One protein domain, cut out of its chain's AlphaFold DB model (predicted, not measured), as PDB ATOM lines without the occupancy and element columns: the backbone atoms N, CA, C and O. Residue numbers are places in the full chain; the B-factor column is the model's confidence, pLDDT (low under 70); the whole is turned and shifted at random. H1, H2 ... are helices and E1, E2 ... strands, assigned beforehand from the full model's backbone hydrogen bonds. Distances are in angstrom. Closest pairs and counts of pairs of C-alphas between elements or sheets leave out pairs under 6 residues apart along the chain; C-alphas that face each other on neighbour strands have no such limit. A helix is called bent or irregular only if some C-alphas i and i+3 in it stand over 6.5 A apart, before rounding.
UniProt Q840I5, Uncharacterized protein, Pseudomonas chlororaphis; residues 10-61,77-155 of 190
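This is residues 10 to 61 and 77 to 155 of the 190 residues of an uncharacterized protein of Pseudomonas chlororaphis (UniProt Q840I5). What is the main picture? Two loosely joined parts make the body: one holds the hairpin E3 and E4, with H4 between it and a smaller hairpin, E1 and E2, and with H1 packing on H4; the other is a looped stretch with the short helices H2 and H3. Residues 138 to 155, mostly H5, stick out as an arm. What is it built of, and how large is it? The printed part has 131 residues, with five named helices and four named strands in the order H1 H2 H3 E1 E2 H4 E3 E4 H5; the class is mixed, under half of the residues are in named elements, and both two-stranded sheets are antiparallel. It is loose, with a radius of gyration of the C-alphas of 18.3 A and spans of 53 by 41 by 28 A.

Where are the strands? E3 is residues 110 to 115, 17.0 A long, and E4 is residues 118 to 124, 17.6 A long. E1 is residues 88 to 90 and E2 residues 96 to 98. Where are the helices? H4 is residues 99 to 105, 10.0 A long; H2 is residues 51 to 54 and H3 residues 58 to 61. H1, residues 10 to 22, begins with C-alpha 10 at (25.951, -29.414, 12.131) and is 20.4 A long; it is irregular, with C-alphas 19 and 22 7.3 A apart. H5, residues 139 to 153, is 22.2 A long and ends with C-alpha 153 at (-5.237, 2.057, -2.712).

How do the strands pair? E3 and E4 form an antiparallel hairpin, with N 113 and O 121 within hydrogen-bond range at 2.8 A. E1 and E2 form another, with N 89 and O 97 at 2.9 A. Residues 78 to 79 pair with residues 118 to 119 of E4, parallel. Which helices meet? H1 and H4 touch, about perpendicular at 84 degrees, with the C-alphas of His 17 and Ala 105 closest at 5.7 A. H2 and H3 are close but not clearly touching, with the C-alphas of Gly 54 and Leu 61 closest at 7.6 A. Among the pairs apart are H5 and E3. Are the helix backbones complete? In H4 every O i to N i+4 pair is within hydrogen-bond range, against 7 of 9 in H1 and 10 of 11 in H5; H2 and H3 are too short for such a pair.

Which places are farthest apart? The two farthest C-alphas are those of Asp 21 and Arg 155, 56.5 A apart. Where is it cut, and which links are long? Residues 62 to 76 are not printed, and C-alphas 61 and 77 are 31.7 A apart across the cut. The links H1 to H2, 28 residues, and E4 to H5, 14 residues, are long. Where is confidence low? Residues 10 to 26 have pLDDT under 70; the mean of the printed part is 88.1.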
ATOM      1  N   ALA A  10      24.771 -28.880  12.800       57.38
ATOM      2  CA  ALA A  10      25.951 -29.414  12.131       57.38
ATOM      3  C   ALA A  10      25.969 -30.929  11.939       57.38
ATOM      4  O   ALA A  10      26.102 -31.398  10.815       57.38
ATOM      5  N   CYS A  11      25.852 -31.687  13.029       58.78
ATOM      6  CA  CYS A  11      25.905 -33.141  13.005       58.78
ATOM      7  C   CYS A  11      24.706 -33.706  12.256       58.78
ATOM      8  O   CYS A  11      24.893 -34.592  11.441       58.78
ATOM      9  N   LEU A  12      23.506 -33.147  12.458       63.97
ATOM     10  CA  LEU A  12      22.314 -33.561  11.710       63.97
ATOM     11  C   LEU A  12      22.480 -33.315  10.212       63.97
ATOM     12  O   LEU A  12      22.099 -34.155   9.410       63.97
ATOM     13  N   TYR A  13      23.070 -32.176   9.850       63.94
ATOM     14  CA  TYR A  13      23.301 -31.793   8.468       63.94
ATOM     15  C   TYR A  13      24.345 -32.690   7.786       63.94
ATOM     16  O   TYR A  13      24.103 -33.185   6.686       63.94
ATOM     17  N   VAL A  14      25.461 -32.972   8.469       63.62
ATOM     18  CA  VAL A  14      26.474 -33.946   8.025       63.62
ATOM     19  C   VAL A  14      25.880 -35.345   7.940       63.62
ATOM     20  O   VAL A  14      26.019 -35.988   6.915       63.62
ATOM     21  N   GLU A  15      25.161 -35.812   8.958       65.12
ATOM     22  CA  GLU A  15      24.511 -37.127   8.949       65.12
ATOM     23  C   GLU A  15      23.522 -37.257   7.786       65.12
ATOM     24  O   GLU A  15      23.504 -38.293   7.119       65.12
ATOM     25  N   THR A  16      22.734 -36.215   7.490       63.91
ATOM     26  CA  THR A  16      21.872 -36.208   6.301       63.91
ATOM     27  C   THR A  16      22.673 -36.207   5.007       63.91
ATOM     28  O   THR A  16      22.278 -36.909   4.083       63.91
ATOM     29  N   HIS A  17      23.788 -35.478   4.933       61.22
ATOM     30  CA  HIS A  17      24.653 -35.429   3.753       61.22
ATOM     31  C   HIS A  17      25.325 -36.786   3.485       61.22
ATOM     32  O   HIS A  17      25.164 -37.344   2.406       61.22
ATOM     33  N   GLU A  18      25.965 -37.381   4.493       57.75
ATOM     34  CA  GLU A  18      26.630 -38.691   4.410       57.75
ATOM     35  C   GLU A  18      25.635 -39.840   4.159       57.75
ATOM     36  O   GLU A  18      25.957 -40.829   3.509       57.75
ATOM     37  N   SER A  19      24.389 -39.717   4.634       54.34
ATOM     38  CA  SER A  19      23.333 -40.703   4.349       54.34
ATOM     39  C   SER A  19      22.712 -40.547   2.948       54.34
ATOM     40  O   SER A  19      21.920 -41.397   2.536       54.34
ATOM     41  N   SER A  20      23.032 -39.471   2.215       49.97
ATOM     42  CA  SER A  20      22.388 -39.097   0.945       49.97
ATOM     43  C   SER A  20      23.012 -39.713  -0.312       49.97
ATOM     44  O   SER A  20      22.471 -39.510  -1.399       49.97
ATOM     45  N   ASP A  21      24.043 -40.556  -0.202       44.84
ATOM     46  CA  ASP A  21      24.653 -41.264  -1.348       44.84
ATOM     47  C   ASP A  21      23.671 -42.175  -2.125       44.84
ATOM     48  O   ASP A  21      23.984 -42.699  -3.194       44.84
ATOM     49  N   THR A  22      22.435 -42.337  -1.636       46.06
ATOM     50  CA  THR A  22      21.343 -43.050  -2.318       46.06
ATOM     51  C   THR A  22      20.052 -42.224  -2.422       46.06
ATOM     52  O   THR A  22      18.953 -42.754  -2.253       46.06
ATOM     53  N   HIS A  23      20.137 -40.923  -2.728       55.16
ATOM     54  CA  HIS A  23      18.962 -40.042  -2.791       55.16
ATOM     55  C   HIS A  23      18.072 -40.236  -4.041       55.16
ATOM     56  O   HIS A  23      17.826 -39.324  -4.827       55.16
ATOM     57  N   THR A  24      17.533 -41.440  -4.236       58.84
ATOM     58  CA  THR A  24      16.404 -41.648  -5.151       58.84
ATOM     59  C   THR A  24      15.121 -41.304  -4.407       58.84
ATOM     60  O   THR A  24      14.795 -41.953  -3.413       58.84
ATOM     61  N   ALA A  25      14.378 -40.298  -4.886       62.09
ATOM     62  CA  ALA A  25      13.057 -39.983  -4.344       62.09
ATOM     63  C   ALA A  25      12.217 -41.276  -4.241       62.09
ATOM     64  O   ALA A  25      12.170 -42.058  -5.200       62.09
ATOM     65  N   PRO A  26      11.563 -41.543  -3.098       68.44
ATOM     66  CA  PRO A  26      10.837 -42.776  -2.892       68.44
ATOM     67  C   PRO A  26       9.742 -42.902  -3.947       68.44
ATOM     68  O   PRO A  26       9.010 -41.956  -4.246       68.44
ATOM     69  N   SER A  27       9.639 -44.099  -4.517       83.75
ATOM     70  CA  SER A  27       8.684 -44.431  -5.573       83.75
ATOM     71  C   SER A  27       7.254 -44.490  -5.012       83.75
ATOM     72  O   SER A  27       6.704 -45.558  -4.734       83.75
ATOM     73  N   LEU A  28       6.669 -43.318  -4.769       91.88
ATOM     74  CA  LEU A  28       5.316 -43.126  -4.251       91.88
ATOM     75  C   LEU A  28       4.301 -43.074  -5.392       91.88
ATOM     76  O   LEU A  28       4.589 -42.563  -6.475       91.88
ATOM     77  N   MET A  29       3.087 -43.568  -5.125       93.31
ATOM     78  CA  MET A  29       1.954 -43.520  -6.062       93.31
ATOM     79  C   MET A  29       2.228 -44.147  -7.447       93.31
ATOM     80  O   MET A  29       1.565 -43.791  -8.420       93.31
ATOM     81  N   GLN A  30       3.175 -45.088  -7.541       90.44
ATOM     82  CA  GLN A  30       3.453 -45.864  -8.756       90.44
ATOM     83  C   GLN A  30       2.625 -47.156  -8.808       90.44
ATOM     84  O   GLN A  30       2.395 -47.788  -7.775       90.44
ATOM     85  N   GLY A  31       2.220 -47.566 -10.016       90.88
ATOM     86  CA  GLY A  31       1.367 -48.740 -10.259       90.88
ATOM     87  C   GLY A  31      -0.138 -48.460 -10.129       90.88
ATOM     88  O   GLY A  31      -0.552 -47.344  -9.810       90.88
ATOM     89  N   PHE A  32      -0.974 -49.474 -10.389       89.81
ATOM     90  CA  PHE A  32      -2.431 -49.360 -10.261       89.81
ATOM     91  C   PHE A  32      -3.081 -50.643  -9.692       89.81
ATOM     92  O   PHE A  32      -3.122 -51.652 -10.396       89.81
ATOM     93  N   PRO A  33      -3.629 -50.602  -8.459       89.00
ATOM     94  CA  PRO A  33      -3.454 -49.535  -7.470       89.00
ATOM     95  C   PRO A  33      -2.024 -49.550  -6.889       89.00
ATOM     96  O   PRO A  33      -1.435 -50.622  -6.776       89.00
ATOM     97  N   PRO A  34      -1.463 -48.403  -6.458       94.19
ATOM     98  CA  PRO A  34      -0.193 -48.395  -5.734       94.19
ATOM     99  C   PRO A  34      -0.250 -49.258  -4.467       94.19
ATOM    100  O   PRO A  34      -1.315 -49.396  -3.855       94.19
ATOM    101  N   GLU A  35       0.886 -49.790  -4.023       94.06
ATOM    102  CA  GLU A  35       0.983 -50.548  -2.767       94.06
ATOM    103  C   GLU A  35       0.516 -49.715  -1.559       94.06
ATOM    104  O   GLU A  35       0.858 -48.532  -1.489       94.06
ATOM    105  N   PRO A  36      -0.217 -50.280  -0.575       93.62
ATOM    106  CA  PRO A  36      -0.785 -49.515   0.541       93.62
ATOM    107  C   PRO A  36       0.212 -48.610   1.280       93.62
ATOM    108  O   PRO A  36      -0.109 -47.461   1.572       93.62
ATOM    109  N   HIS A  37       1.439 -49.085   1.516       92.62
ATOM    110  CA  HIS A  37       2.497 -48.335   2.206       92.62
ATOM    111  C   HIS A  37       3.164 -47.247   1.340       92.62
ATOM    112  O   HIS A  37       3.920 -46.429   1.854       92.62
ATOM    113  N   ARG A  38       2.878 -47.212   0.031       94.31
ATOM    114  CA  ARG A  38       3.371 -46.210  -0.935       94.31
ATOM    115  C   ARG A  38       2.286 -45.223  -1.367       94.31
ATOM    116  O   ARG A  38       2.514 -44.400  -2.257       94.31
ATOM    117  N   ARG A  39       1.094 -45.314  -0.767       95.62
ATOM    118  CA  ARG A  39      -0.026 -44.417  -1.055       95.62
ATOM    119  C   ARG A  39       0.109 -43.123  -0.271       95.62
ATOM    120  O   ARG A  39       0.204 -43.116   0.956       95.62
ATOM    121  N   VAL A  40       0.028 -42.020  -0.995       96.25
ATOM    122  CA  VAL A  40      -0.151 -40.697  -0.412       96.25
ATOM    123  C   VAL A  40      -1.642 -40.445  -0.261       96.25
ATOM    124  O   VAL A  40      -2.429 -40.643  -1.185       96.25
ATOM    125  N   THR A  41      -2.033 -40.033   0.933       95.50
ATOM    126  CA  THR A  41      -3.417 -39.853   1.353       95.50
ATOM    127  C   THR A  41      -3.580 -38.518   2.063       95.50
ATOM    128  O   THR A  41      -2.611 -37.841   2.409       95.50
ATOM    129  N   TRP A  42      -4.830 -38.173   2.359       93.31
ATOM    130  CA  TRP A  42      -5.162 -37.007   3.170       93.31
ATOM    131  C   TRP A  42      -4.460 -36.978   4.543       93.31
ATOM    132  O   TRP A  42      -4.146 -35.903   5.047       93.31
ATOM    133  N   HIS A  43      -4.176 -38.134   5.144       95.31
ATOM    134  CA  HIS A  43      -3.662 -38.195   6.514       95.31
ATOM    135  C   HIS A  43      -2.134 -38.118   6.602       95.31
ATOM    136  O   HIS A  43      -1.617 -37.725   7.642       95.31
ATOM    137  N   ASN A  44      -1.411 -38.482   5.537       96.00
ATOM    138  CA  ASN A  44       0.048 -38.625   5.584       96.00
ATOM    139  C   ASN A  44       0.813 -37.655   4.673       96.00
ATOM    140  O   ASN A  44       2.024 -37.560   4.814       96.00
ATOM    141  N   TRP A  45       0.152 -36.907   3.780       95.31
ATOM    142  CA  TRP A  45       0.821 -36.090   2.752       95.31
ATOM    143  C   TRP A  45       1.765 -34.996   3.270       95.31
ATOM    144  O   TRP A  45       2.513 -34.449   2.471       95.31
ATOM    145  N   MET A  46       1.730 -34.636   4.556       95.44
ATOM    146  CA  MET A  46       2.674 -33.674   5.147       95.44
ATOM    147  C   MET A  46       3.891 -34.340   5.793       95.44
ATOM    148  O   MET A  46       4.885 -33.670   6.057       95.44
ATOM    149  N   SER A  47       3.821 -35.642   6.058       94.62
ATOM    150  CA  SER A  47       4.870 -36.385   6.745       94.62
ATOM    151  C   SER A  47       5.860 -36.978   5.741       94.62
ATOM    152  O   SER A  47       5.436 -37.440   4.675       94.62
ATOM    153  N   PRO A  48       7.161 -37.036   6.064       91.38
ATOM    154  CA  PRO A  48       8.110 -37.819   5.287       91.38
ATOM    155  C   PRO A  48       7.724 -39.310   5.274       91.38
ATOM    156  O   PRO A  48       7.202 -39.813   6.272       91.38
ATOM    157  N   PRO A  49       7.968 -40.033   4.169       92.00
ATOM    158  CA  PRO A  49       8.439 -39.529   2.874       92.00
ATOM    159  C   PRO A  49       7.311 -39.009   1.957       92.00
ATOM    160  O   PRO A  49       7.570 -38.548   0.847       92.00
ATOM    161  N   PHE A  50       6.045 -39.111   2.375       94.81
ATOM    162  CA  PHE A  50       4.865 -38.841   1.541       94.81
ATOM    163  C   PHE A  50       4.764 -37.391   1.051       94.81
ATOM    164  O   PHE A  50       4.196 -37.137  -0.016       94.81
ATOM    165  N   ASN A  51       5.333 -36.453   1.807       93.38
ATOM    166  CA  ASN A  51       5.417 -35.039   1.449       93.38
ATOM    167  C   ASN A  51       6.125 -34.774   0.118       93.38
ATOM    168  O   ASN A  51       5.647 -33.929  -0.639       93.38
ATOM    169  N   GLN A  52       7.144 -35.561  -0.237       91.50
ATOM    170  CA  GLN A  52       7.873 -35.405  -1.499       91.50
ATOM    171  C   GLN A  52       6.971 -35.570  -2.727       91.50
ATOM    172  O   GLN A  52       7.206 -34.958  -3.764       91.50
ATOM    173  N   TRP A  53       5.914 -36.384  -2.650       93.44
ATOM    174  CA  TRP A  53       4.905 -36.466  -3.713       93.44
ATOM    175  C   TRP A  53       3.714 -35.540  -3.438       93.44
ATOM    176  O   TRP A  53       3.212 -34.887  -4.358       93.44
ATOM    177  N   GLY A  54       3.269 -35.462  -2.179       94.56
ATOM    178  CA  GLY A  54       2.093 -34.701  -1.761       94.56
ATOM    179  C   GLY A  54       2.186 -33.206  -2.062       94.56
ATOM    180  O   GLY A  54       1.213 -32.619  -2.531       94.56
ATOM    181  N   PHE A  55       3.356 -32.597  -1.864       94.19
ATOM    182  CA  PHE A  55       3.571 -31.159  -2.049       94.19
ATOM    183  C   PHE A  55       3.454 -30.697  -3.507       94.19
ATOM    184  O   PHE A  55       2.979 -29.590  -3.766       94.19
ATOM    185  N   ARG A  56       3.772 -31.578  -4.458       92.69
ATOM    186  CA  ARG A  56       3.661 -31.343  -5.909       92.69
ATOM    187  C   ARG A  56       2.302 -31.731  -6.487       92.69
ATOM    188  O   ARG A  56       1.912 -31.296  -7.565       92.69
ATOM    189  N   ASN A  57       1.553 -32.561  -5.764       93.19
ATOM    190  CA  ASN A  57       0.301 -33.152  -6.235       93.19
ATOM    191  C   ASN A  57      -0.896 -32.791  -5.352       93.19
ATOM    192  O   ASN A  57      -1.913 -33.485  -5.376       93.19
ATOM    193  N   LEU A  58      -0.815 -31.695  -4.593       93.31
ATOM    194  CA  LEU A  58      -1.839 -31.334  -3.613       93.31
ATOM    195  C   LEU A  58      -3.240 -31.218  -4.227       93.31
ATOM    196  O   LEU A  58      -4.209 -31.638  -3.601       93.31
ATOM    197  N   ALA A  59      -3.353 -30.736  -5.468       93.19
ATOM    198  CA  ALA A  59      -4.632 -30.631  -6.174       93.19
ATOM    199  C   ALA A  59      -5.322 -31.990  -6.415       93.19
ATOM    200  O   ALA A  59      -6.531 -32.038  -6.619       93.19
ATOM    201  N   ARG A  60      -4.575 -33.100  -6.355       92.19
ATOM    202  CA  ARG A  60      -5.117 -34.469  -6.413       92.19
ATOM    203  C   ARG A  60      -5.609 -34.972  -5.054       92.19
ATOM    204  O   ARG A  60      -6.350 -35.944  -5.000       92.19
ATOM    205  N   LEU A  61      -5.175 -34.336  -3.966       93.00
ATOM    206  CA  LEU A  61      -5.476 -34.723  -2.583       93.00
ATOM    207  C   LEU A  61      -6.504 -33.799  -1.923       93.00
ATOM    208  O   LEU A  61      -7.174 -34.195  -0.968       93.00
ATOM    209  N   PHE A  77      11.453 -14.679 -19.334       94.88
ATOM    210  CA  PHE A  77      12.699 -14.339 -18.655       94.88
ATOM    211  C   PHE A  77      13.893 -14.522 -19.594       94.88
ATOM    212  O   PHE A  77      13.991 -15.512 -20.322       94.88
ATOM    213  N   LYS A  78      14.837 -13.583 -19.545       97.00
ATOM    214  CA  LYS A  78      16.152 -13.745 -20.170       97.00
ATOM    215  C   LYS A  78      16.927 -14.842 -19.443       97.00
ATOM    216  O   LYS A  78      16.682 -15.108 -18.270       97.00
ATOM    217  N   GLN A  79      17.889 -15.452 -20.123       97.19
ATOM    218  CA  GLN A  79      18.732 -16.509 -19.567       97.19
ATOM    219  C   GLN A  79      20.191 -16.054 -19.595       97.19
ATOM    220  O   GLN A  79      20.697 -15.671 -20.649       97.19
ATOM    221  N   ALA A  80      20.858 -16.089 -18.445       97.19
ATOM    222  CA  ALA A  80      22.290 -15.835 -18.309       97.19
ATOM    223  C   ALA A  80      22.850 -16.754 -17.216       97.19
ATOM    224  O   ALA A  80      23.239 -16.300 -16.140       97.19
ATOM    225  N   LEU A  81      22.801 -18.061 -17.492       96.69
ATOM    226  CA  LEU A  81      23.111 -19.100 -16.517       96.69
ATOM    227  C   LEU A  81      24.549 -18.982 -15.998       96.69
ATOM    228  O   LEU A  81      25.491 -18.808 -16.769       96.69
ATOM    229  N   GLN A  82      24.698 -19.108 -14.684       96.00
ATOM    230  CA  GLN A  82      25.964 -19.125 -13.965       96.00
ATOM    231  C   GLN A  82      26.155 -20.490 -13.285       96.00
ATOM    232  O   GLN A  82      25.159 -21.112 -12.896       96.00
ATOM    233  N   PRO A  83      27.405 -20.959 -13.121       94.50
ATOM    234  CA  PRO A  83      27.715 -22.216 -12.440       94.50
ATOM    235  C   PRO A  83      27.589 -22.043 -10.918       94.50
ATOM    236  O   PRO A  83      28.577 -22.007 -10.190       94.50
ATOM    237  N   LEU A  84      26.362 -21.818 -10.433       95.69
ATOM    238  CA  LEU A  84      26.102 -21.629  -9.002       95.69
ATOM    239  C   LEU A  84      25.977 -22.947  -8.242       95.69
ATOM    240  O   LEU A  84      25.915 -22.907  -7.025       95.69
ATOM    241  N   ASP A  85      25.937 -24.088  -8.920       92.69
ATOM    242  CA  ASP A  85      25.987 -25.411  -8.296       92.69
ATOM    243  C   ASP A  85      27.285 -25.620  -7.516       92.69
ATOM    244  O   ASP A  85      27.236 -26.063  -6.373       92.69
ATOM    245  N   GLU A  86      28.417 -25.224  -8.098       91.25
ATOM    246  CA  GLU A  86      29.747 -25.321  -7.480       91.25
ATOM    247  C   GLU A  86      30.068 -24.158  -6.525       91.25
ATOM    248  O   GLU A  86      31.136 -24.129  -5.909       91.25
ATOM    249  N   LEU A  87      29.168 -23.179  -6.383       95.06
ATOM    250  CA  LEU A  87      29.365 -22.081  -5.443       95.06
ATOM    251  C   LEU A  87      29.376 -22.639  -4.020       95.06
ATOM    252  O   LEU A  87      28.392 -23.226  -3.579       95.06
ATOM    253  N   HIS A  88      30.470 -22.414  -3.298       94.12
ATOM    254  CA  HIS A  88      30.585 -22.809  -1.901       94.12
ATOM    255  C   HIS A  88      30.227 -21.658  -0.968       94.12
ATOM    256  O   HIS A  88      30.521 -20.491  -1.246       94.12
ATOM    257  N   PHE A  89      29.617 -21.999   0.159       91.69
ATOM    258  CA  PHE A  89      29.359 -21.080   1.256       91.69
ATOM    259  C   PHE A  89      29.630 -21.764   2.595       91.69
ATOM    260  O   PHE A  89      29.535 -22.987   2.721       91.69
ATOM    261  N   ASP A  90      29.960 -20.954   3.597       89.25
ATOM    262  CA  ASP A  90      30.109 -21.430   4.965       89.25
ATOM    263  C   ASP A  90      28.719 -21.604   5.573       89.25
ATOM    264  O   ASP A  90      27.948 -20.655   5.732       89.25
ATOM    265  N   SER A  91      28.375 -22.846   5.879       81.50
ATOM    266  CA  SER A  91      27.158 -23.174   6.612       81.50
ATOM    267  C   SER A  91      27.257 -22.729   8.076       81.50
ATOM    268  O   SER A  91      28.344 -22.589   8.635       81.50
ATOM    269  N   GLU A  92      26.110 -22.599   8.749       78.62
ATOM    270  CA  GLU A  92      26.034 -22.288  10.191       78.62
ATOM    271  C   GLU A  92      26.770 -23.310  11.076       78.62
ATOM    272  O   GLU A  92      27.070 -23.055  12.241       78.62
ATOM    273  N   CYS A  93      27.073 -24.488  10.530       73.62
ATOM    274  CA  CYS A  93      27.863 -25.508  11.193       73.62
ATOM    275  C   CYS A  93      29.377 -25.400  10.988       73.62
ATOM    276  O   CYS A  93      30.111 -26.247  11.495       73.62
ATOM    277  N   GLY A  94      29.846 -24.370  10.282       79.25
ATOM    278  CA  GLY A  94      31.261 -24.149   9.987       79.25
ATOM    279  C   GLY A  94      31.811 -25.050   8.881       79.25
ATOM    280  O   GLY A  94      33.024 -25.120   8.704       79.25
ATOM    281  N   LEU A  95      30.941 -25.751   8.148       82.31
ATOM    282  CA  LEU A  95      31.326 -26.551   6.988       82.31
ATOM    283  C   LEU A  95      31.181 -25.717   5.723       82.31
ATOM    284  O   LEU A  95      30.127 -25.117   5.496       82.31
ATOM    285  N   SER A  96      32.216 -25.722   4.890       89.00
ATOM    286  CA  SER A  96      32.110 -25.221   3.524       89.00
ATOM    287  C   SER A  96      31.329 -26.243   2.704       89.00
ATOM    288  O   SER A  96      31.717 -27.410   2.645       89.00
ATOM    289  N   ILE A  97      30.212 -25.824   2.117       89.69
ATOM    290  CA  ILE A  97      29.359 -26.691   1.308       89.69
ATOM    291  C   ILE A  97      28.952 -26.001   0.013       89.69
ATOM    292  O   ILE A  97      28.743 -24.786  -0.018       89.69
ATOM    293  N   SER A  98      28.837 -26.786  -1.055       92.62
ATOM    294  CA  SER A  98      28.315 -26.314  -2.327       92.62
ATOM    295  C   SER A  98      26.804 -26.040  -2.253       92.62
ATOM    296  O   SER A  98      26.059 -26.640  -1.470       92.62
ATOM    297  N   VAL A  99      26.305 -25.139  -3.096       93.75
ATOM    298  CA  VAL A  99      24.858 -24.914  -3.234       93.75
ATOM    299  C   VAL A  99      24.148 -26.204  -3.633       93.75
ATOM    300  O   VAL A  99      23.079 -26.483  -3.092       93.75
ATOM    301  N   ILE A 100      24.708 -26.996  -4.553       93.19
ATOM    302  CA  ILE A 100      24.032 -28.210  -5.025       93.19
ATOM    303  C   ILE A 100      23.842 -29.231  -3.900       93.19
ATOM    304  O   ILE A 100      22.728 -29.734  -3.726       93.19
ATOM    305  N   ASP A 101      24.865 -29.446  -3.077       89.25
ATOM    306  CA  ASP A 101      24.799 -30.375  -1.948       89.25
ATOM    307  C   ASP A 101      23.788 -29.893  -0.903       89.25
ATOM    308  O   ASP A 101      23.013 -30.682  -0.359       89.25
ATOM    309  N   HIS A 102      23.712 -28.577  -0.675       89.69
ATOM    310  CA  HIS A 102      22.707 -28.004   0.215       89.69
ATOM    311  C   HIS A 102      21.274 -28.208  -0.274       89.69
ATOM    312  O   HIS A 102      20.388 -28.553   0.515       89.69
ATOM    313  N   LEU A 103      21.021 -28.022  -1.569       92.31
ATOM    314  CA  LEU A 103      19.691 -28.223  -2.147       92.31
ATOM    315  C   LEU A 103      19.253 -29.692  -2.058       92.31
ATOM    316  O   LEU A 103      18.090 -29.960  -1.752       92.31
ATOM    317  N   ILE A 104      20.181 -30.633  -2.250       88.69
ATOM    318  CA  ILE A 104      19.925 -32.072  -2.097       88.69
ATOM    319  C   ILE A 104      19.646 -32.418  -0.627       88.69
ATOM    320  O   ILE A 104      18.598 -32.991  -0.318       88.69
ATOM    321  N   ALA A 105      20.522 -32.010   0.297       84.19
ATOM    322  CA  ALA A 105      20.381 -32.303   1.726       84.19
ATOM    323  C   ALA A 105      19.082 -31.726   2.319       84.19
ATOM    324  O   ALA A 105      18.415 -32.365   3.131       84.19
ATOM    325  N   SER A 106      18.672 -30.542   1.860       86.94
ATOM    326  CA  SER A 106      17.430 -29.879   2.280       86.94
ATOM    327  C   SER A 106      16.158 -30.425   1.619       86.94
ATOM    328  O   SER A 106      15.072 -29.926   1.914       86.94
ATOM    329  N   GLN A 107      16.264 -31.444   0.755       88.31
ATOM    330  CA  GLN A 107      15.135 -32.005  -0.001       88.31
ATOM    331  C   GLN A 107      14.418 -30.954  -0.857       88.31
ATOM    332  O   GLN A 107      13.194 -30.975  -0.991       88.31
ATOM    333  N   THR A 108      15.169 -30.004  -1.419       93.44
ATOM    334  CA  THR A 108      14.594 -28.938  -2.240       93.44
ATOM    335  C   THR A 108      14.029 -29.515  -3.532       93.44
ATOM    336  O   THR A 108      14.743 -30.182  -4.266       93.44
ATOM    337  N   ASP A 109      12.768 -29.218  -3.856       94.44
ATOM    338  CA  ASP A 109      12.139 -29.674  -5.105       94.44
ATOM    339  C   ASP A 109      12.408 -28.730  -6.294       94.44
ATOM    340  O   ASP A 109      12.544 -29.180  -7.433       94.44
ATOM    341  N   ALA A 110      12.507 -27.419  -6.049       95.81
ATOM    342  CA  ALA A 110      12.805 -26.401  -7.059       95.81
ATOM    343  C   ALA A 110      13.573 -25.223  -6.453       95.81
ATOM    344  O   ALA A 110      13.216 -24.730  -5.381       95.81
ATOM    345  N   PHE A 111      14.576 -24.728  -7.174       97.19
ATOM    346  CA  PHE A 111      15.357 -23.558  -6.790       97.19
ATOM    347  C   PHE A 111      15.628 -22.670  -8.005       97.19
ATOM    348  O   PHE A 111      16.042 -23.166  -9.052       97.19
ATOM    349  N   LEU A 112      15.398 -21.363  -7.861       96.81
ATOM    350  CA  LEU A 112      15.515 -20.375  -8.933       96.81
ATOM    351  C   LEU A 112      16.171 -19.093  -8.404       96.81
ATOM    352  O   LEU A 112      15.704 -18.506  -7.428       96.81
ATOM    353  N   VAL A 113      17.210 -18.624  -9.094       97.50
ATOM    354  CA  VAL A 113      17.886 -17.347  -8.843       97.50
ATOM    355  C   VAL A 113      17.613 -16.401 -10.008       97.50
ATOM    356  O   VAL A 113      18.037 -16.639 -11.141       97.50
ATOM    357  N   LEU A 114      16.924 -15.301  -9.707       97.31
ATOM    358  CA  LEU A 114      16.593 -14.234 -10.651       97.31
ATOM    359  C   LEU A 114      17.358 -12.953 -10.308       97.31
ATOM    360  O   LEU A 114      17.414 -12.543  -9.148       97.31
ATOM    361  N   LYS A 115      17.871 -12.269 -11.333       97.12
ATOM    362  CA  LYS A 115      18.380 -10.896 -11.242       97.12
ATOM    363  C   LYS A 115      17.646 -10.029 -12.260       97.12
ATOM    364  O   LYS A 115      17.913 -10.100 -13.458       97.12
ATOM    365  N   GLY A 116      16.707  -9.215 -11.779       95.50
ATOM    366  CA  GLY A 116      15.799  -8.466 -12.649       95.50
ATOM    367  C   GLY A 116      14.891  -9.411 -13.440       95.50
ATOM    368  O   GLY A 116      14.173 -10.211 -12.849       95.50
ATOM    369  N   ASP A 117      14.946  -9.330 -14.768       96.06
ATOM    370  CA  ASP A 117      14.209 -10.191 -15.705       96.06
ATOM    371  C   ASP A 117      15.038 -11.385 -16.213       96.06
ATOM    372  O   ASP A 117      14.651 -12.036 -17.183       96.06
ATOM    373  N   THR A 118      16.193 -11.651 -15.596       97.62
ATOM    374  CA  THR A 118      17.159 -12.648 -16.062       97.62
ATOM    375  C   THR A 118      17.321 -13.787 -15.055       97.62
ATOM    376  O   THR A 118      17.639 -13.555 -13.888       97.62
ATOM    377  N   VAL A 119      17.142 -15.022 -15.520       97.88
ATOM    378  CA  VAL A 119      17.450 -16.258 -14.792       97.88
ATOM    379  C   VAL A 119      18.956 -16.478 -14.808       97.88
ATOM    380  O   VAL A 119      19.571 -16.572 -15.873       97.88
ATOM    381  N   LEU A 120      19.544 -16.548 -13.614       97.94
ATOM    382  CA  LEU A 120      20.965 -16.838 -13.421       97.94
ATOM    383  C   LEU A 120      21.209 -18.298 -13.053       97.94
ATOM    384  O   LEU A 120      22.266 -18.834 -13.353       97.94
ATOM    385  N   PHE A 121      20.257 -18.947 -12.391       97.69
ATOM    386  CA  PHE A 121      20.396 -20.343 -12.000       97.69
ATOM    387  C   PHE A 121      19.032 -20.944 -11.722       97.69
ATOM    388  O   PHE A 121      18.184 -20.299 -11.112       97.69
ATOM    389  N   GLU A 122      18.832 -22.179 -12.154       96.94
ATOM    390  CA  GLU A 122      17.587 -22.901 -11.950       96.94
ATOM    391  C   GLU A 122      17.877 -24.404 -11.870       96.94
ATOM    392  O   GLU A 122      18.627 -24.946 -12.692       96.94
ATOM    393  N   ARG A 123      17.320 -25.077 -10.861       96.38
ATOM    394  CA  ARG A 123      17.436 -26.528 -10.659       96.38
ATOM    395  C   ARG A 123      16.128 -27.096 -10.124       96.38
ATOM    396  O   ARG A 123      15.437 -26.460  -9.329       96.38
ATOM    397  N   TYR A 124      15.826 -28.313 -10.555       95.12
ATOM    398  CA  TYR A 124      14.629 -29.055 -10.188       95.12
ATOM    399  C   TYR A 124      15.015 -30.476  -9.796       95.12
ATOM    400  O   TYR A 124      15.815 -31.110 -10.485       95.12
ATOM    401  N   PHE A 125      14.435 -30.978  -8.710       92.56
ATOM    402  CA  PHE A 125      14.790 -32.264  -8.117       92.56
ATOM    403  C   PHE A 125      13.542 -33.107  -7.852       92.56
ATOM    404  O   PHE A 125      12.410 -32.672  -8.061       92.56
ATOM    405  N   ASN A 126      13.748 -34.356  -7.431       88.00
ATOM    406  CA  ASN A 126      12.700 -35.288  -6.994       88.00
ATOM    407  C   ASN A 126      11.573 -35.539  -8.016       88.00
ATOM    408  O   ASN A 126      10.527 -36.091  -7.672       88.00
ATOM    409  N   GLY A 127      11.768 -35.168  -9.287       86.56
ATOM    410  CA  GLY A 127      10.782 -35.248 -10.370       86.56
ATOM    411  C   GLY A 127       9.895 -34.005 -10.535       86.56
ATOM    412  O   GLY A 127       8.891 -34.083 -11.237       86.56
ATOM    413  N   GLN A 128      10.192 -32.897  -9.853       92.19
ATOM    414  CA  GLN A 128       9.612 -31.585 -10.146       92.19
ATOM    415  C   GLN A 128      10.092 -31.110 -11.524       92.19
ATOM    416  O   GLN A 128      11.231 -31.360 -11.916       92.19
ATOM    417  N   ARG A 129       9.228 -30.423 -12.272       92.94
ATOM    418  CA  ARG A 129       9.554 -29.817 -13.571       92.94
ATOM    419  C   ARG A 129       9.218 -28.321 -13.564       92.94
ATOM    420  O   ARG A 129       8.398 -27.909 -12.741       92.94
ATOM    421  N   PRO A 130       9.758 -27.521 -14.500       92.44
ATOM    422  CA  PRO A 130       9.521 -26.073 -14.538       92.44
ATOM    423  C   PRO A 130       8.047 -25.650 -14.553       92.44
ATOM    424  O   PRO A 130       7.667 -24.639 -13.975       92.44
ATOM    425  N   GLN A 131       7.196 -26.439 -15.204       90.75
ATOM    426  CA  GLN A 131       5.763 -26.185 -15.333       90.75
ATOM    427  C   GLN A 131       4.916 -26.765 -14.191       90.75
ATOM    428  O   GLN A 131       3.701 -26.552 -14.159       90.75
ATOM    429  N   ASP A 132       5.514 -27.552 -13.294       91.50
ATOM    430  CA  ASP A 132       4.771 -28.222 -12.235       91.50
ATOM    431  C   ASP A 132       4.463 -27.248 -11.096       91.50
ATOM    432  O   ASP A 132       5.301 -26.461 -10.653       91.50
ATOM    433  N   ARG A 133       3.238 -27.319 -10.572       92.50
ATOM    434  CA  ARG A 133       2.836 -26.521  -9.413       92.50
ATOM    435  C   ARG A 133       3.363 -27.150  -8.130       92.50
ATOM    436  O   ARG A 133       3.293 -28.362  -7.958       92.50
ATOM    437  N   HIS A 134       3.799 -26.304  -7.204       95.19
ATOM    438  CA  HIS A 134       4.247 -26.713  -5.880       95.19
ATOM    439  C   HIS A 134       3.449 -25.982  -4.799       95.19
ATOM    440  O   HIS A 134       3.114 -24.805  -4.950       95.19
ATOM    441  N   ILE A 135       3.135 -26.657  -3.693       95.25
ATOM    442  CA  ILE A 135       2.534 -25.994  -2.532       95.25
ATOM    443  C   ILE A 135       3.464 -24.883  -2.013       95.25
ATOM    444  O   ILE A 135       4.670 -25.073  -1.874       95.25
ATOM    445  N   MET A 136       2.891 -23.717  -1.707       94.56
ATOM    446  CA  MET A 136       3.634 -22.525  -1.269       94.56
ATOM    447  C   MET A 136       3.477 -22.218   0.231       94.56
ATOM    448  O   MET A 136       4.066 -21.265   0.740       94.56
ATOM    449  N   PHE A 137       2.655 -22.992   0.948       95.12
ATOM    450  CA  PHE A 137       2.319 -22.770   2.358       95.12
ATOM    451  C   PHE A 137       2.046 -21.287   2.681       95.12
ATOM    452  O   PHE A 137       1.140 -20.667   2.126       95.12
ATOM    453  N   SER A 138       2.808 -20.700   3.606       96.12
ATOM    454  CA  SER A 138       2.616 -19.323   4.051       96.12
ATOM    455  C   SER A 138       3.098 -18.270   3.058       96.12
ATOM    456  O   SER A 138       2.703 -17.120   3.222       96.12
ATOM    457  N   VAL A 139       3.849 -18.623   2.009       95.62
ATOM    458  CA  VAL A 139       4.257 -17.659   0.971       95.62
ATOM    459  C   VAL A 139       3.027 -17.067   0.268       95.62
ATOM    460  O   VAL A 139       3.012 -15.887  -0.080       95.62
ATOM    461  N   THR A 140       1.926 -17.823   0.177       93.69
ATOM    462  CA  THR A 140       0.641 -17.333  -0.347       93.69
ATOM    463  C   THR A 140       0.108 -16.107   0.412       93.69
ATOM    464  O   THR A 140      -0.584 -15.281  -0.179       93.69
ATOM    465  N   LYS A 141       0.447 -15.927   1.698       94.50
ATOM    466  CA  LYS A 141       0.005 -14.757   2.479       94.50
ATOM    467  C   LYS A 141       0.580 -13.454   1.929       94.50
ATOM    468  O   LYS A 141      -0.143 -12.465   1.894       94.50
ATOM    469  N   SER A 142       1.826 -13.462   1.456       95.25
ATOM    470  CA  SER A 142       2.458 -12.284   0.853       95.25
ATOM    471  C   SER A 142       1.740 -11.860  -0.428       95.25
ATOM    472  O   SER A 142       1.462 -10.678  -0.613       95.25
ATOM    473  N   LEU A 143       1.346 -12.827  -1.267       93.94
ATOM    474  CA  LEU A 143       0.559 -12.562  -2.475       93.94
ATOM    475  C   LEU A 143      -0.796 -11.919  -2.139       93.94
ATOM    476  O   LEU A 143      -1.166 -10.899  -2.716       93.94
ATOM    477  N   ILE A 144      -1.527 -12.493  -1.180       93.56
ATOM    478  CA  ILE A 144      -2.827 -11.958  -0.752       93.56
ATOM    479  C   ILE A 144      -2.676 -10.584  -0.087       93.56
ATOM    480  O   ILE A 144      -3.506  -9.706  -0.318       93.56
ATOM    481  N   GLY A 145      -1.612 -10.372   0.689       93.19
ATOM    482  CA  GLY A 145      -1.286  -9.078   1.290       93.19
ATOM    483  C   GLY A 145      -1.096  -7.983   0.240       93.19
ATOM    484  O   GLY A 145      -1.736  -6.938   0.337       93.19
ATOM    485  N   ALA A 146      -0.308  -8.256  -0.804       94.31
ATOM    486  CA  ALA A 146      -0.077  -7.321  -1.906       94.31
ATOM    487  C   ALA A 146      -1.370  -6.988  -2.677       94.31
ATOM    488  O   ALA A 146      -1.644  -5.824  -2.980       94.31
ATOM    489  N   LEU A 147      -2.212  -7.989  -2.956       92.62
ATOM    490  CA  LEU A 147      -3.524  -7.763  -3.578       92.62
ATOM    491  C   LEU A 147      -4.454  -6.942  -2.673       92.62
ATOM    492  O   LEU A 147      -5.169  -6.060  -3.153       92.62
ATOM    493  N   GLY A 148      -4.432  -7.201  -1.365       91.69
ATOM    494  CA  GLY A 148      -5.178  -6.430  -0.374       91.69
ATOM    495  C   GLY A 148      -4.773  -4.956  -0.362       91.69
ATOM    496  O   GLY A 148      -5.640  -4.084  -0.369       91.69
ATOM    497  N   GLU A 149      -3.473  -4.669  -0.419       92.06
ATOM    498  CA  GLU A 149      -2.950  -3.303  -0.511       92.06
ATOM    499  C   GLU A 149      -3.421  -2.594  -1.789       92.06
ATOM    500  O   GLU A 149      -3.942  -1.478  -1.719       92.06
ATOM    501  N   GLN A 150      -3.345  -3.262  -2.946       93.25
ATOM    502  CA  GLN A 150      -3.853  -2.721  -4.212       93.25
ATOM    503  C   GLN A 150      -5.341  -2.347  -4.132       93.25
ATOM    504  O   GLN A 150      -5.743  -1.301  -4.641       93.25
ATOM    505  N   LEU A 151      -6.164  -3.168  -3.477       90.25
ATOM    506  CA  LEU A 151      -7.591  -2.887  -3.292       90.25
ATOM    507  C   LEU A 151      -7.844  -1.704  -2.348       90.25
ATOM    508  O   LEU A 151      -8.778  -0.935  -2.574       90.25
ATOM    509  N   VAL A 152      -7.024  -1.537  -1.306       88.50
ATOM    510  CA  VAL A 152      -7.112  -0.381  -0.401       88.50
ATOM    511  C   VAL A 152      -6.749   0.908  -1.134       88.50
ATOM    512  O   VAL A 152      -7.473   1.892  -1.001       88.50
ATOM    513  N   LEU A 153      -5.682   0.894  -1.937       87.56
ATOM    514  CA  LEU A 153      -5.237   2.057  -2.712       87.56
ATOM    515  C   LEU A 153      -6.245   2.464  -3.794       87.56
ATOM    516  O   LEU A 153      -6.441   3.651  -4.036       87.56
ATOM    517  N   ARG A 154      -6.908   1.494  -4.433       84.56
ATOM    518  CA  ARG A 154      -7.875   1.734  -5.518       84.56
ATOM    519  C   ARG A 154      -9.282   2.092  -5.033       84.56
ATOM    520  O   ARG A 154     -10.189   2.196  -5.858       84.56
ATOM    521  N   ARG A 155      -9.506   2.257  -3.722       74.75
ATOM    522  CA  ARG A 155     -10.838   2.612  -3.215       74.75
ATOM    523  C   ARG A 155     -11.287   3.968  -3.783       74.75
ATOM    524  O   ARG A 155     -10.555   4.945  -3.637       74.75
TER     525      ARG A 155